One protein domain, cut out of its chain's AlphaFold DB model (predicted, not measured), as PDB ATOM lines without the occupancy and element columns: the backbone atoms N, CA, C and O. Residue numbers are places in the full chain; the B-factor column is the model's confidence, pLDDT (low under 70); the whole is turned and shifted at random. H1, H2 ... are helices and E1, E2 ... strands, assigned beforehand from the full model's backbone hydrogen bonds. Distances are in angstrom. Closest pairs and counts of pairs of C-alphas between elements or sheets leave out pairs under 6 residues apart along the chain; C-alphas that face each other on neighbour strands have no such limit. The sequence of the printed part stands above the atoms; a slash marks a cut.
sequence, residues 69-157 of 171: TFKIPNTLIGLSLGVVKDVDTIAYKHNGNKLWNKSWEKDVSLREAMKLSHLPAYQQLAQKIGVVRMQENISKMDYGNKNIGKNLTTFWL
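What this domain is: This is residues 69 to 157 of the 171 residues of the protein "Beta-lactamase" of Cetobacterium somerae ATCC BAA-474 (UniProt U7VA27). H1, the longest helix, packs on H3 in the middle, with H4 across one end and short H2 and E1 at the other. The 89 printed residues hold H1, E1, H2, H3, H4 in that order, mostly helix, with under half in named elements. The whole is compact, radius of gyration of the C-alphas 12.8 A, spanning 35 by 25 by 19 A.

How they stand to each other: Start at H1, residues 69 to 80, which touches H3, residues 119 to 129, closest at C-alphas 78 and 129, 6.5 A. H4, residues 131 to 140, only just touches residues 73 to 77 of H1, with 3 pairs of C-alphas within 8 A, closest 77 and 137, 6.7 A. H2, residues 110 to 115, forms a hairpin with H3, closest C-alphas 113 and 121, 6.6 A. E1, residues 90 to 92, pairs with no named strand. Every O i to N i+4 pair is within hydrogen-bond range in H2, H3 and H4; in H1, 7 of 8.

Where its parts are: Find C-alpha 69 at (28.541, -39.702, 37.600); H1 runs 18.2 A. H4 ends at (45.976, -39.277, 34.993).

The domain as a whole: The printed part has no cut; E1 to H2 is a long link; no printed residue is under 70 in pLDDT.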
ATOM      1  N   THR A  69      27.792 -39.527  38.865       98.75
ATOM      2  CA  THR A  69      28.541 -39.702  37.600       98.75
ATOM      3  C   THR A  69      29.974 -40.175  37.852       98.75
ATOM      4  O   THR A  69      30.512 -40.956  37.072       98.75
ATOM      5  N   PHE A  70      30.547 -39.858  39.022       98.81
ATOM      6  CA  PHE A  70      31.878 -40.322  39.445       98.81
ATOM      7  C   PHE A  70      32.007 -41.854  39.544       98.81
ATOM      8  O   PHE A  70      33.100 -42.412  39.616       98.81
ATOM      9  N   LYS A  71      30.893 -42.579  39.536       98.81
ATOM     10  CA  LYS A  71      30.924 -44.037  39.491       98.81
ATOM     11  C   LYS A  71      31.581 -44.581  38.207       98.81
ATOM     12  O   LYS A  71      32.126 -45.682  38.258       98.81
ATOM     13  N   ILE A  72      31.578 -43.820  37.106       98.81
ATOM     14  CA  ILE A  72      32.277 -44.178  35.860       98.81
ATOM     15  C   ILE A  72      33.799 -44.240  36.099       98.81
ATOM     16  O   ILE A  72      34.343 -45.347  36.040       98.81
ATOM     17  N   PRO A  73      34.495 -43.144  36.482       98.69
ATOM     18  CA  PRO A  73      35.928 -43.207  36.770       98.69
ATOM     19  C   PRO A  73      36.258 -44.162  37.922       98.69
ATOM     20  O   PRO A  73      37.224 -44.909  37.827       98.69
ATOM     21  N   ASN A  74      35.447 -44.233  38.984       98.81
ATOM     22  CA  ASN A  74      35.701 -45.168  40.090       98.81
ATOM     23  C   ASN A  74      35.712 -46.641  39.618       98.81
ATOM     24  O   ASN A  74      36.571 -47.420  40.029       98.81
ATOM     25  N   THR A  75      34.812 -47.011  38.697       98.81
ATOM     26  CA  THR A  75      34.795 -48.346  38.071       98.81
ATOM     27  C   THR A  75      36.047 -48.590  37.231       98.81
ATOM     28  O   THR A  75      36.689 -49.627  37.396       98.81
ATOM     29  N   LEU A  76      36.429 -47.635  36.375       98.81
ATOM     30  CA  LEU A  76      37.626 -47.742  35.529       98.81
ATOM     31  C   LEU A  76      38.906 -47.889  36.363       98.81
ATOM     32  O   LEU A  76      39.752 -48.735  36.067       98.81
ATOM     33  N   ILE A  77      39.030 -47.127  37.450       98.81
ATOM     34  CA  ILE A  77      40.161 -47.231  38.382       98.81
ATOM     35  C   ILE A  77      40.172 -48.606  39.058       98.81
ATOM     36  O   ILE A  77      41.212 -49.255  39.138       98.81
ATOM     37  N   GLY A  78      39.014 -49.075  39.526       98.75
ATOM     38  CA  GLY A  78      38.892 -50.386  40.159       98.75
ATOM     39  C   GLY A  78      39.330 -51.534  39.246       98.75
ATOM     40  O   GLY A  78      40.052 -52.426  39.694       98.75
ATOM     41  N   LEU A  79      38.923 -51.491  37.976       98.81
ATOM     42  CA  LEU A  79      39.275 -52.495  36.969       98.81
ATOM     43  C   LEU A  79      40.753 -52.409  36.569       98.81
ATOM     44  O   LEU A  79      41.451 -53.417  36.601       98.81
ATOM     45  N   SER A  80      41.252 -51.212  36.243       98.50
ATOM     46  CA  SER A  80      42.641 -51.016  35.790       98.50
ATOM     47  C   SER A  80      43.681 -51.409  36.840       98.50
ATOM     48  O   SER A  80      44.753 -51.900  36.498       98.50
ATOM     49  N   LEU A  81      43.358 -51.238  38.124       98.56
ATOM     50  CA  LEU A  81      44.218 -51.637  39.238       98.56
ATOM     51  C   LEU A  81      44.015 -53.095  39.681       98.56
ATOM     52  O   LEU A  81      44.643 -53.514  40.655       98.56
ATOM     53  N   GLY A  82      43.105 -53.844  39.047       98.25
ATOM     54  CA  GLY A  82      42.763 -55.215  39.438       98.25
ATOM     55  C   GLY A  82      42.120 -55.335  40.826       98.25
ATOM     56  O   GLY A  82      42.129 -56.409  41.422       98.25
ATOM     57  N   VAL A  83      41.567 -54.243  41.371       98.50
ATOM     58  CA  VAL A  83      40.842 -54.243  42.658       98.50
ATOM     59  C   VAL A  83      39.544 -55.046  42.552       98.50
ATOM     60  O   VAL A  83      39.091 -55.658  43.522       98.50
ATOM     61  N   VAL A  84      38.953 -55.037  41.362       97.94
ATOM     62  CA  VAL A  84      37.873 -55.928  40.948       97.94
ATOM     63  C   VAL A  84      38.316 -56.677  39.697       97.94
ATOM     64  O   VAL A  84      39.026 -56.127  38.858       97.94
ATOM     65  N   LYS A  85      37.903 -57.939  39.580       96.69
ATOM     66  CA  LYS A  85      38.247 -58.792  38.437       96.69
ATOM     67  C   LYS A  85      37.505 -58.373  37.167       96.69
ATOM     68  O   LYS A  85      38.084 -58.324  36.090       96.69
ATOM     69  N   ASP A  86      36.212 -58.118  37.310       98.44
ATOM     70  CA  ASP A  86      35.280 -57.787  36.240       98.44
ATOM     71  C   ASP A  86      34.064 -57.057  36.839       98.44
ATOM     72  O   ASP A  86      34.015 -56.771  38.042       98.44
ATOM     73  N   VAL A  87      33.094 -56.709  35.994       98.38
ATOM     74  CA  VAL A  87      31.890 -55.970  36.404       98.38
ATOM     75  C   VAL A  87      30.732 -56.866  36.845       98.38
ATOM     76  O   VAL A  87      29.733 -56.338  37.333       98.38
ATOM     77  N   ASP A  88      30.849 -58.183  36.673       98.50
ATOM     78  CA  ASP A  88      29.763 -59.158  36.840       98.50
ATOM     79  C   ASP A  88      29.899 -59.977  38.130       98.50
ATOM     80  O   ASP A  88      28.906 -60.407  38.717       98.50
ATOM     81  N   THR A  89      31.121 -60.131  38.632       98.00
ATOM     82  CA  THR A  89      31.409 -60.724  39.934       98.00
ATOM     83  C   THR A  89      30.859 -59.830  41.049       98.00
ATOM     84  O   THR A  89      30.950 -58.600  40.990       98.00
ATOM     85  N   ILE A  90      30.309 -60.447  42.102       98.00
ATOM     86  CA  ILE A  90      29.818 -59.732  43.287       98.00
ATOM     87  C   ILE A  90      30.944 -58.887  43.890       98.00
ATOM     88  O   ILE A  90      31.934 -59.407  44.408       98.00
ATOM     89  N   ALA A  91      30.768 -57.569  43.835       96.81
ATOM     90  CA  ALA A  91      31.748 -56.592  44.294       96.81
ATOM     91  C   ALA A  91      31.453 -56.110  45.719       96.81
ATOM     92  O   ALA A  91      32.376 -55.730  46.443       96.81
ATOM     93  N   TYR A  92      30.178 -56.151  46.119       97.75
ATOM     94  CA  TYR A  92      29.696 -55.769  47.438       97.75
ATOM     95  C   TYR A  92      28.747 -56.838  47.979       97.75
ATOM     96  O   TYR A  92      27.758 -57.175  47.326       97.75
ATOM     97  N   LYS A  93      29.044 -57.330  49.184       97.75
ATOM     98  CA  LYS A  93      28.161 -58.219  49.942       97.75
ATOM     99  C   LYS A  93      27.409 -57.424  50.995       97.75
ATOM    100  O   LYS A  93      28.024 -56.706  51.789       97.75
ATOM    101  N   HIS A  94      26.095 -57.547  50.992       95.81
ATOM    102  CA  HIS A  94      25.237 -56.943  51.987       95.81
ATOM    103  C   HIS A  94      25.329 -57.721  53.304       95.81
ATOM    104  O   HIS A  94      25.368 -58.947  53.322       95.81
ATOM    105  N   ASN A  95      25.374 -57.006  54.425       94.31
ATOM    106  CA  ASN A  95      25.572 -57.599  55.749       94.31
ATOM    107  C   ASN A  95      24.269 -57.780  56.551       94.31
ATOM    108  O   ASN A  95      24.329 -58.077  57.739       94.31
ATOM    109  N   GLY A  96      23.109 -57.567  55.926       92.88
ATOM    110  CA  GLY A  96      21.790 -57.670  56.558       92.88
ATOM    111  C   GLY A  96      21.329 -56.403  57.285       92.88
ATOM    112  O   GLY A  96      20.219 -56.377  57.816       92.88
ATOM    113  N   ASN A  97      22.147 -55.344  57.325       92.19
ATOM    114  CA  ASN A  97      21.762 -54.093  57.972       92.19
ATOM    115  C   ASN A  97      20.749 -53.320  57.131       92.19
ATOM    116  O   ASN A  97      20.947 -53.114  55.938       92.19
ATOM    117  N   LYS A  98      19.731 -52.759  57.780       94.56
ATOM    118  CA  LYS A  98      18.770 -51.883  57.107       94.56
ATOM    119  C   LYS A  98      19.455 -50.638  56.531       94.56
ATOM    120  O   LYS A  98      20.178 -49.935  57.240       94.56
ATOM    121  N   LEU A  99      19.192 -50.341  55.261       92.88
ATOM    122  CA  LEU A  99      19.676 -49.152  54.564       92.88
ATOM    123  C   LEU A  99      18.512 -48.204  54.264       92.88
ATOM    124  O   LEU A  99      17.351 -48.596  54.180       92.88
ATOM    125  N   TRP A 100      18.818 -46.919  54.077       93.12
ATOM    126  CA  TRP A 100      17.789 -45.930  53.736       93.12
ATOM    127  C   TRP A 100      17.159 -46.200  52.359       93.12
ATOM    128  O   TRP A 100      15.997 -45.868  52.134       93.12
ATOM    129  N   ASN A 101      17.915 -46.820  51.449       94.06
ATOM    130  CA  ASN A 101      17.434 -47.264  50.151       94.06
ATOM    131  C   ASN A 101      17.320 -48.792  50.143       94.06
ATOM    132  O   ASN A 101      18.329 -49.490  50.053       94.06
ATOM    133  N   LYS A 102      16.085 -49.299  50.167       95.00
ATOM    134  CA  LYS A 102      15.801 -50.742  50.144       95.00
ATOM    135  C   LYS A 102      16.390 -51.465  48.930       95.00
ATOM    136  O   LYS A 102      16.755 -52.627  49.033       95.00
ATOM    137  N   SER A 103      16.536 -50.792  47.785       94.69
ATOM    138  CA  SER A 103      17.143 -51.413  46.594       94.69
ATOM    139  C   SER A 103      18.627 -51.770  46.776       94.69
ATOM    140  O   SER A 103      19.187 -52.482  45.944       94.69
ATOM    141  N   TRP A 104      19.260 -51.282  47.850       96.81
ATOM    142  CA  TRP A 104      20.650 -51.561  48.217       96.81
ATOM    143  C   TRP A 104      20.804 -52.697  49.238       96.81
ATOM    144  O   TRP A 104      21.921 -53.060  49.603       96.81
ATOM    145  N   GLU A 105      19.703 -53.270  49.726       96.50
ATOM    146  CA  GLU A 105      19.712 -54.354  50.719       96.50
ATOM    147  C   GLU A 105      19.932 -55.722  50.056       96.50
ATOM    148  O   GLU A 105      19.194 -56.678  50.279       96.50
ATOM    149  N   LYS A 106      20.934 -55.805  49.175       96.94
ATOM    150  CA  LYS A 106      21.306 -57.026  48.460       96.94
ATOM    151  C   LYS A 106      22.770 -57.013  48.044       96.94
ATOM    152  O   LYS A 106      23.388 -55.954  47.918       96.94
ATOM    153  N   ASP A 107      23.303 -58.199  47.795       98.31
ATOM    154  CA  ASP A 107      24.587 -58.356  47.122       98.31
ATOM    155  C   ASP A 107      24.490 -57.781  45.707       98.31
ATOM    156  O   ASP A 107      23.465 -57.924  45.034       98.31
ATOM    157  N   VAL A 108      25.549 -57.105  45.263       98.38
ATOM    158  CA  VAL A 108      25.592 -56.499  43.929       98.38
ATOM    159  C   VAL A 108      26.953 -56.673  43.266       98.38
ATOM    160  O   VAL A 108      28.015 -56.497  43.876       98.38
ATOM    161  N   SER A 109      26.905 -56.968  41.972       98.62
ATOM    162  CA  SER A 109      28.010 -56.755  41.032       98.62
ATOM    163  C   SER A 109      28.212 -55.256  40.744       98.62
ATOM    164  O   SER A 109      27.346 -54.432  41.061       98.62
ATOM    165  N   LEU A 110      29.327 -54.855  40.114       98.56
ATOM    166  CA  LEU A 110      29.489 -53.448  39.703       98.56
ATOM    167  C   LEU A 110      28.492 -53.045  38.607       98.56
ATOM    168  O   LEU A 110      28.014 -51.907  38.615       98.56
ATOM    169  N   ARG A 111      28.114 -53.976  37.720       98.50
ATOM    170  CA  ARG A 111      27.086 -53.751  36.694       98.50
ATOM    171  C   ARG A 111      25.744 -53.384  37.320       98.50
ATOM    172  O   ARG A 111      25.082 -52.447  36.872       98.50
ATOM    173  N   GLU A 112      25.335 -54.095  38.363       98.38
ATOM    174  CA  GLU A 112      24.110 -53.776  39.099       98.38
ATOM    175  C   GLU A 112      24.263 -52.509  39.938       98.38
ATOM    176  O   GLU A 112      23.374 -51.655  39.932       98.38
ATOM    177  N   ALA A 113      25.402 -52.348  40.618       98.38
ATOM    178  CA  ALA A 113      25.675 -51.180  41.444       98.38
ATOM    179  C   ALA A 113      25.626 -49.876  40.635       98.38
ATOM    180  O   ALA A 113      25.138 -48.860  41.134       98.38
ATOM    181  N   MET A 114      26.104 -49.896  39.387       98.38
ATOM    182  CA  MET A 114      26.001 -48.778  38.448       98.38
ATOM    183  C   MET A 114      24.536 -48.403  38.192       98.38
ATOM    184  O   MET A 114      24.147 -47.261  38.435       98.38
ATOM    185  N   LYS A 115      23.711 -49.377  37.781       97.50
ATOM    186  CA  LYS A 115      22.286 -49.175  37.462       97.50
ATOM    187  C   LYS A 115      21.483 -48.659  38.656       97.50
ATOM    188  O   LYS A 115      20.657 -47.769  38.509       97.50
ATOM    189  N   LEU A 116      21.754 -49.192  39.846       97.00
ATOM    190  CA  LEU A 116      21.064 -48.821  41.086       97.00
ATOM    191  C   LEU A 116      21.636 -47.561  41.747       97.00
ATOM    192  O   LEU A 116      21.177 -47.160  42.820       97.00
ATOM    193  N   SER A 117      22.683 -46.966  41.164       97.44
ATOM    194  CA  SER A 117      23.470 -45.913  41.806       97.44
ATOM    195  C   SER A 117      23.888 -46.273  43.245       97.44
ATOM    196  O   SER A 117      23.951 -45.408  44.119       97.44
ATOM    197  N   HIS A 118      24.229 -47.543  43.472       97.94
ATOM    198  CA  HIS A 118      24.426 -48.176  44.776       97.94
ATOM    199  C   HIS A 118      25.631 -47.613  45.545       97.94
ATOM    200  O   HIS A 118      26.764 -48.073  45.388       97.94
ATOM    201  N   LEU A 119      25.404 -46.609  46.396       97.50
ATOM    202  CA  LEU A 119      26.483 -45.847  47.033       97.50
ATOM    203  C   LEU A 119      27.444 -46.696  47.894       97.50
ATOM    204  O   LEU A 119      28.651 -46.540  47.704       97.50
ATOM    205  N   PRO A 120      26.984 -47.617  48.769       97.75
ATOM    206  CA  PRO A 120      27.890 -48.388  49.627       97.75
ATOM    207  C   PRO A 120      28.924 -49.215  48.851       97.75
ATOM    208  O   PRO A 120      30.079 -49.313  49.259       97.75
ATOM    209  N   ALA A 121      28.539 -49.738  47.684       98.25
ATOM    210  CA  ALA A 121      29.427 -50.518  46.822       98.25
ATOM    211  C   ALA A 121      30.572 -49.650  46.276       98.25
ATOM    212  O   ALA A 121      31.728 -50.062  46.299       98.25
ATOM    213  N   TYR A 122      30.272 -48.413  45.868       98.62
ATOM    214  CA  TYR A 122      31.280 -47.471  45.370       98.62
ATOM    215  C   TYR A 122      32.146 -46.857  46.471       98.62
ATOM    216  O   TYR A 122      33.308 -46.537  46.222       98.62
ATOM    217  N   GLN A 123      31.622 -46.727  47.693       98.62
ATOM    218  CA  GLN A 123      32.435 -46.356  48.854       98.62
ATOM    219  C   GLN A 123      33.409 -47.476  49.226       98.62
ATOM    220  O   GLN A 123      34.585 -47.199  49.451       98.62
ATOM    221  N   GLN A 124      32.959 -48.734  49.210       98.50
ATOM    222  CA  GLN A 124      33.833 -49.886  49.426       98.50
ATOM    223  C   GLN A 124      34.886 -50.016  48.316       98.50
ATOM    224  O   GLN A 124      36.052 -50.271  48.609       98.50
ATOM    225  N   LEU A 125      34.506 -49.807  47.050       98.75
ATOM    226  CA  LEU A 125      35.454 -49.805  45.936       98.75
ATOM    227  C   LEU A 125      36.529 -48.727  46.127       98.75
ATOM    228  O   LEU A 125      37.717 -49.036  46.058       98.75
ATOM    229  N   ALA A 126      36.128 -47.498  46.467       98.81
ATOM    230  CA  ALA A 126      37.062 -46.409  46.748       98.81
ATOM    231  C   ALA A 126      38.011 -46.746  47.910       98.81
ATOM    232  O   ALA A 126      39.211 -46.509  47.801       98.81
ATOM    233  N   GLN A 127      37.509 -47.354  48.992       98.75
ATOM    234  CA  GLN A 127      38.339 -47.826  50.107       98.75
ATOM    235  C   GLN A 127      39.360 -48.879  49.665       98.75
ATOM    236  O   GLN A 127      40.530 -48.773  50.029       98.75
ATOM    237  N   LYS A 128      38.944 -49.862  48.856       98.56
ATOM    238  CA  LYS A 128      39.838 -50.900  48.319       98.56
ATOM    239  C   LYS A 128      40.890 -50.324  47.361       98.56
ATOM    240  O   LYS A 128      42.013 -50.821  47.335       98.56
ATOM    241  N   ILE A 129      40.562 -49.275  46.601       98.75
ATOM    242  CA  ILE A 129      41.524 -48.531  45.766       98.75
ATOM    243  C   ILE A 129      42.523 -47.770  46.651       98.75
ATOM    244  O   ILE A 129      43.733 -47.861  46.438       98.75
ATOM    245  N   GLY A 130      42.048 -47.080  47.685       98.62
ATOM    246  CA  GLY A 130      42.890 -46.304  48.595       98.62
ATOM    247  C   GLY A 130      43.258 -44.914  48.058       98.62
ATOM    248  O   GLY A 130      43.172 -44.636  46.864       98.62
ATOM    249  N   VAL A 131      43.671 -44.023  48.965       98.44
ATOM    250  CA  VAL A 131      43.837 -42.579  48.697       98.44
ATOM    251  C   VAL A 131      44.868 -42.291  47.607       98.44
ATOM    252  O   VAL A 131      44.565 -41.560  46.670       98.44
ATOM    253  N   VAL A 132      46.066 -42.876  47.717       98.44
ATOM    254  CA  VAL A 132      47.189 -42.597  46.806       98.44
ATOM    255  C   VAL A 132      46.828 -42.978  45.373       98.44
ATOM    256  O   VAL A 132      46.822 -42.128  44.487       98.44
ATOM    257  N   ARG A 133      46.406 -44.230  45.161       98.75
ATOM    258  CA  ARG A 133      46.032 -44.726  43.829       98.75
ATOM    259  C   ARG A 133      44.808 -44.003  43.261       98.75
ATOM    260  O   ARG A 133      44.737 -43.799  42.053       98.75
ATOM    261  N   MET A 134      43.856 -43.598  44.107       98.88
ATOM    262  CA  MET A 134      42.706 -42.801  43.672       98.88
ATOM    263  C   MET A 134      43.145 -41.428  43.149       98.88
ATOM    264  O   MET A 134      42.746 -41.042  42.052       98.88
ATOM    265  N   GLN A 135      43.992 -40.713  43.900       98.81
ATOM    266  CA  GLN A 135      44.501 -39.403  43.488       98.81
ATOM    267  C   GLN A 135      45.313 -39.502  42.196       98.81
ATOM    268  O   GLN A 135      45.077 -38.730  41.271       98.81
ATOM    269  N   GLU A 136      46.228 -40.470  42.108       98.69
ATOM    270  CA  GLU A 136      47.051 -40.686  40.915       98.69
ATOM    271  C   GLU A 136      46.198 -40.903  39.666       98.69
ATOM    272  O   GLU A 136      46.464 -40.300  38.630       98.69
ATOM    273  N   ASN A 137      45.163 -41.742  39.742       98.75
ATOM    274  CA  ASN A 137      44.341 -42.025  38.570       98.75
ATOM    275  C   ASN A 137      43.402 -40.870  38.209       98.75
ATOM    276  O   ASN A 137      43.232 -40.593  37.028       98.75
ATOM    277  N   ILE A 138      42.838 -40.158  39.190       98.44
ATOM    278  CA  ILE A 138      42.065 -38.936  38.915       98.44
ATOM    279  C   ILE A 138      42.934 -37.890  38.213       98.44
ATOM    280  O   ILE A 138      42.468 -37.248  37.276       98.44
ATOM    281  N   SER A 139      44.199 -37.756  38.620       98.44
ATOM    282  CA  SER A 139      45.160 -36.888  37.940       98.44
ATOM    283  C   SER A 139      45.495 -37.379  36.528       98.44
ATOM    284  O   SER A 139      45.541 -36.561  35.618       98.44
ATOM    285  N   LYS A 140      45.687 -38.692  36.319       98.06
ATOM    286  CA  LYS A 140      45.976 -39.277  34.993       98.06
ATOM    287  C   LYS A 140      44.835 -39.112  33.989       98.06
ATOM    288  O   LYS A 140      45.106 -38.942  32.810       98.06
ATOM    289  N   MET A 141      43.588 -39.183  34.448       97.56
ATOM    290  CA  MET A 141      42.394 -38.999  33.610       97.56
ATOM    291  C   MET A 141      42.023 -37.523  33.412       97.56
ATOM    292  O   MET A 141      40.984 -37.242  32.831       97.56
ATOM    293  N   ASP A 142      42.804 -36.594  33.969       97.69
ATOM    294  CA  ASP A 142      42.504 -35.161  33.984       97.69
ATOM    295  C   ASP A 142      41.080 -34.814  34.479       97.69
ATOM    296  O   ASP A 142      40.444 -33.867  34.027       97.69
ATOM    297  N   TYR A 143      40.553 -35.586  35.441       98.62
ATOM    298  CA  TYR A 143      39.128 -35.535  35.786       98.62
ATOM    299  C   TYR A 143      38.779 -34.292  36.627       98.62
ATOM    300  O   TYR A 143      38.924 -34.271  37.859       98.62
ATOM    301  N   GLY A 144      38.294 -33.250  35.947       98.56
ATOM    302  CA  GLY A 144      37.874 -31.979  36.534       98.56
ATOM    303  C   GLY A 144      38.990 -31.277  37.309       98.56
ATOM    304  O   GLY A 144      40.158 -31.240  36.908       98.56
ATOM    305  N   ASN A 145      38.664 -30.756  38.495       98.69
ATOM    306  CA  ASN A 145      39.647 -30.098  39.364       98.69
ATOM    307  C   ASN A 145      40.634 -31.060  40.056       98.69
ATOM    308  O   ASN A 145      41.480 -30.607  40.830       98.69
ATOM    309  N   LYS A 146      40.514 -32.373  39.812       98.62
ATOM    310  CA  LYS A 146      41.401 -33.436  40.309       98.62
ATOM    311  C   LYS A 146      41.548 -33.517  41.833       98.62
ATOM    312  O   LYS A 146      42.462 -34.172  42.331       98.62
ATOM    313  N   ASN A 147      40.672 -32.872  42.600       98.44
ATOM    314  CA  ASN A 147      40.843 -32.730  44.042       98.44
ATOM    315  C   ASN A 147      39.981 -33.738  44.814       98.44
ATOM    316  O   ASN A 147      38.764 -33.575  44.899       98.44
ATOM    317  N   ILE A 148      40.598 -34.746  45.441       98.12
ATOM    318  CA  ILE A 148      39.867 -35.705  46.296       98.12
ATOM    319  C   ILE A 148      39.784 -35.277  47.766       98.12
ATOM    320  O   ILE A 148      39.094 -35.910  48.566       98.12
ATOM    321  N   GLY A 149      40.470 -34.202  48.156       97.00
ATOM    322  CA  GLY A 149      40.543 -33.764  49.545       97.00
ATOM    323  C   GLY A 149      41.013 -34.873  50.492       97.00
ATOM    324  O   GLY A 149      41.887 -35.670  50.167       97.00
ATOM    325  N   LYS A 150      40.431 -34.913  51.697       94.94
ATOM    326  CA  LYS A 150      40.824 -35.860  52.758       94.94
ATOM    327  C   LYS A 150      39.876 -37.051  52.915       94.94
ATOM    328  O   LYS A 150      40.269 -38.065  53.482       94.94
ATOM    329  N   ASN A 151      38.622 -36.938  52.464       97.31
ATOM    330  CA  ASN A 151      37.612 -37.976  52.684       97.31
ATOM    331  C   ASN A 151      37.387 -38.822  51.427       97.31
ATOM    332  O   ASN A 151      36.541 -38.509  50.586       97.31
ATOM    333  N   LEU A 152      38.100 -39.948  51.366       97.75
ATOM    334  CA  LEU A 152      38.086 -40.901  50.256       97.75
ATOM    335  C   LEU A 152      36.698 -41.447  49.901       97.75
ATOM    336  O   LEU A 152      36.514 -41.911  48.789       97.75
ATOM    337  N   THR A 153      35.723 -41.423  50.811       97.81
ATOM    338  CA  THR A 153      34.399 -42.033  50.571       97.81
ATOM    339  C   THR A 153      33.297 -41.027  50.259       97.81
ATOM    340  O   THR A 153      32.153 -41.422  50.017       97.81
ATOM    341  N   THR A 154      33.606 -39.727  50.290       98.06
ATOM    342  CA  THR A 154      32.606 -38.670  50.083       98.06
ATOM    343  C   THR A 154      33.073 -37.532  49.184       98.06
ATOM    344  O   THR A 154      32.289 -36.610  48.963       98.06
ATOM    345  N   PHE A 155      34.304 -37.553  48.664       98.56
ATOM    346  CA  PHE A 155      34.858 -36.412  47.925       98.56
ATOM    347  C   PHE A 155      34.072 -36.039  46.662       98.56
ATOM    348  O   PHE A 155      33.983 -34.868  46.311       98.56
ATOM    349  N   TRP A 156      33.440 -37.018  46.014       98.62
ATOM    350  CA  TRP A 156      32.568 -36.806  44.855       98.62
ATOM    351  C   TRP A 156      31.130 -36.414  45.229       98.62
ATOM    352  O   TRP A 156      30.376 -35.961  44.373       98.62
ATOM    353  N   LEU A 157      30.733 -36.600  46.495       97.62
ATOM    354  CA  LEU A 157      29.392 -36.285  47.004       97.62
ATOM    355  C   LEU A 157      29.324 -34.887  47.614       97.62
ATOM    356  O   LEU A 157      28.351 -34.167  47.429       97.62
TER     357      LEU A 157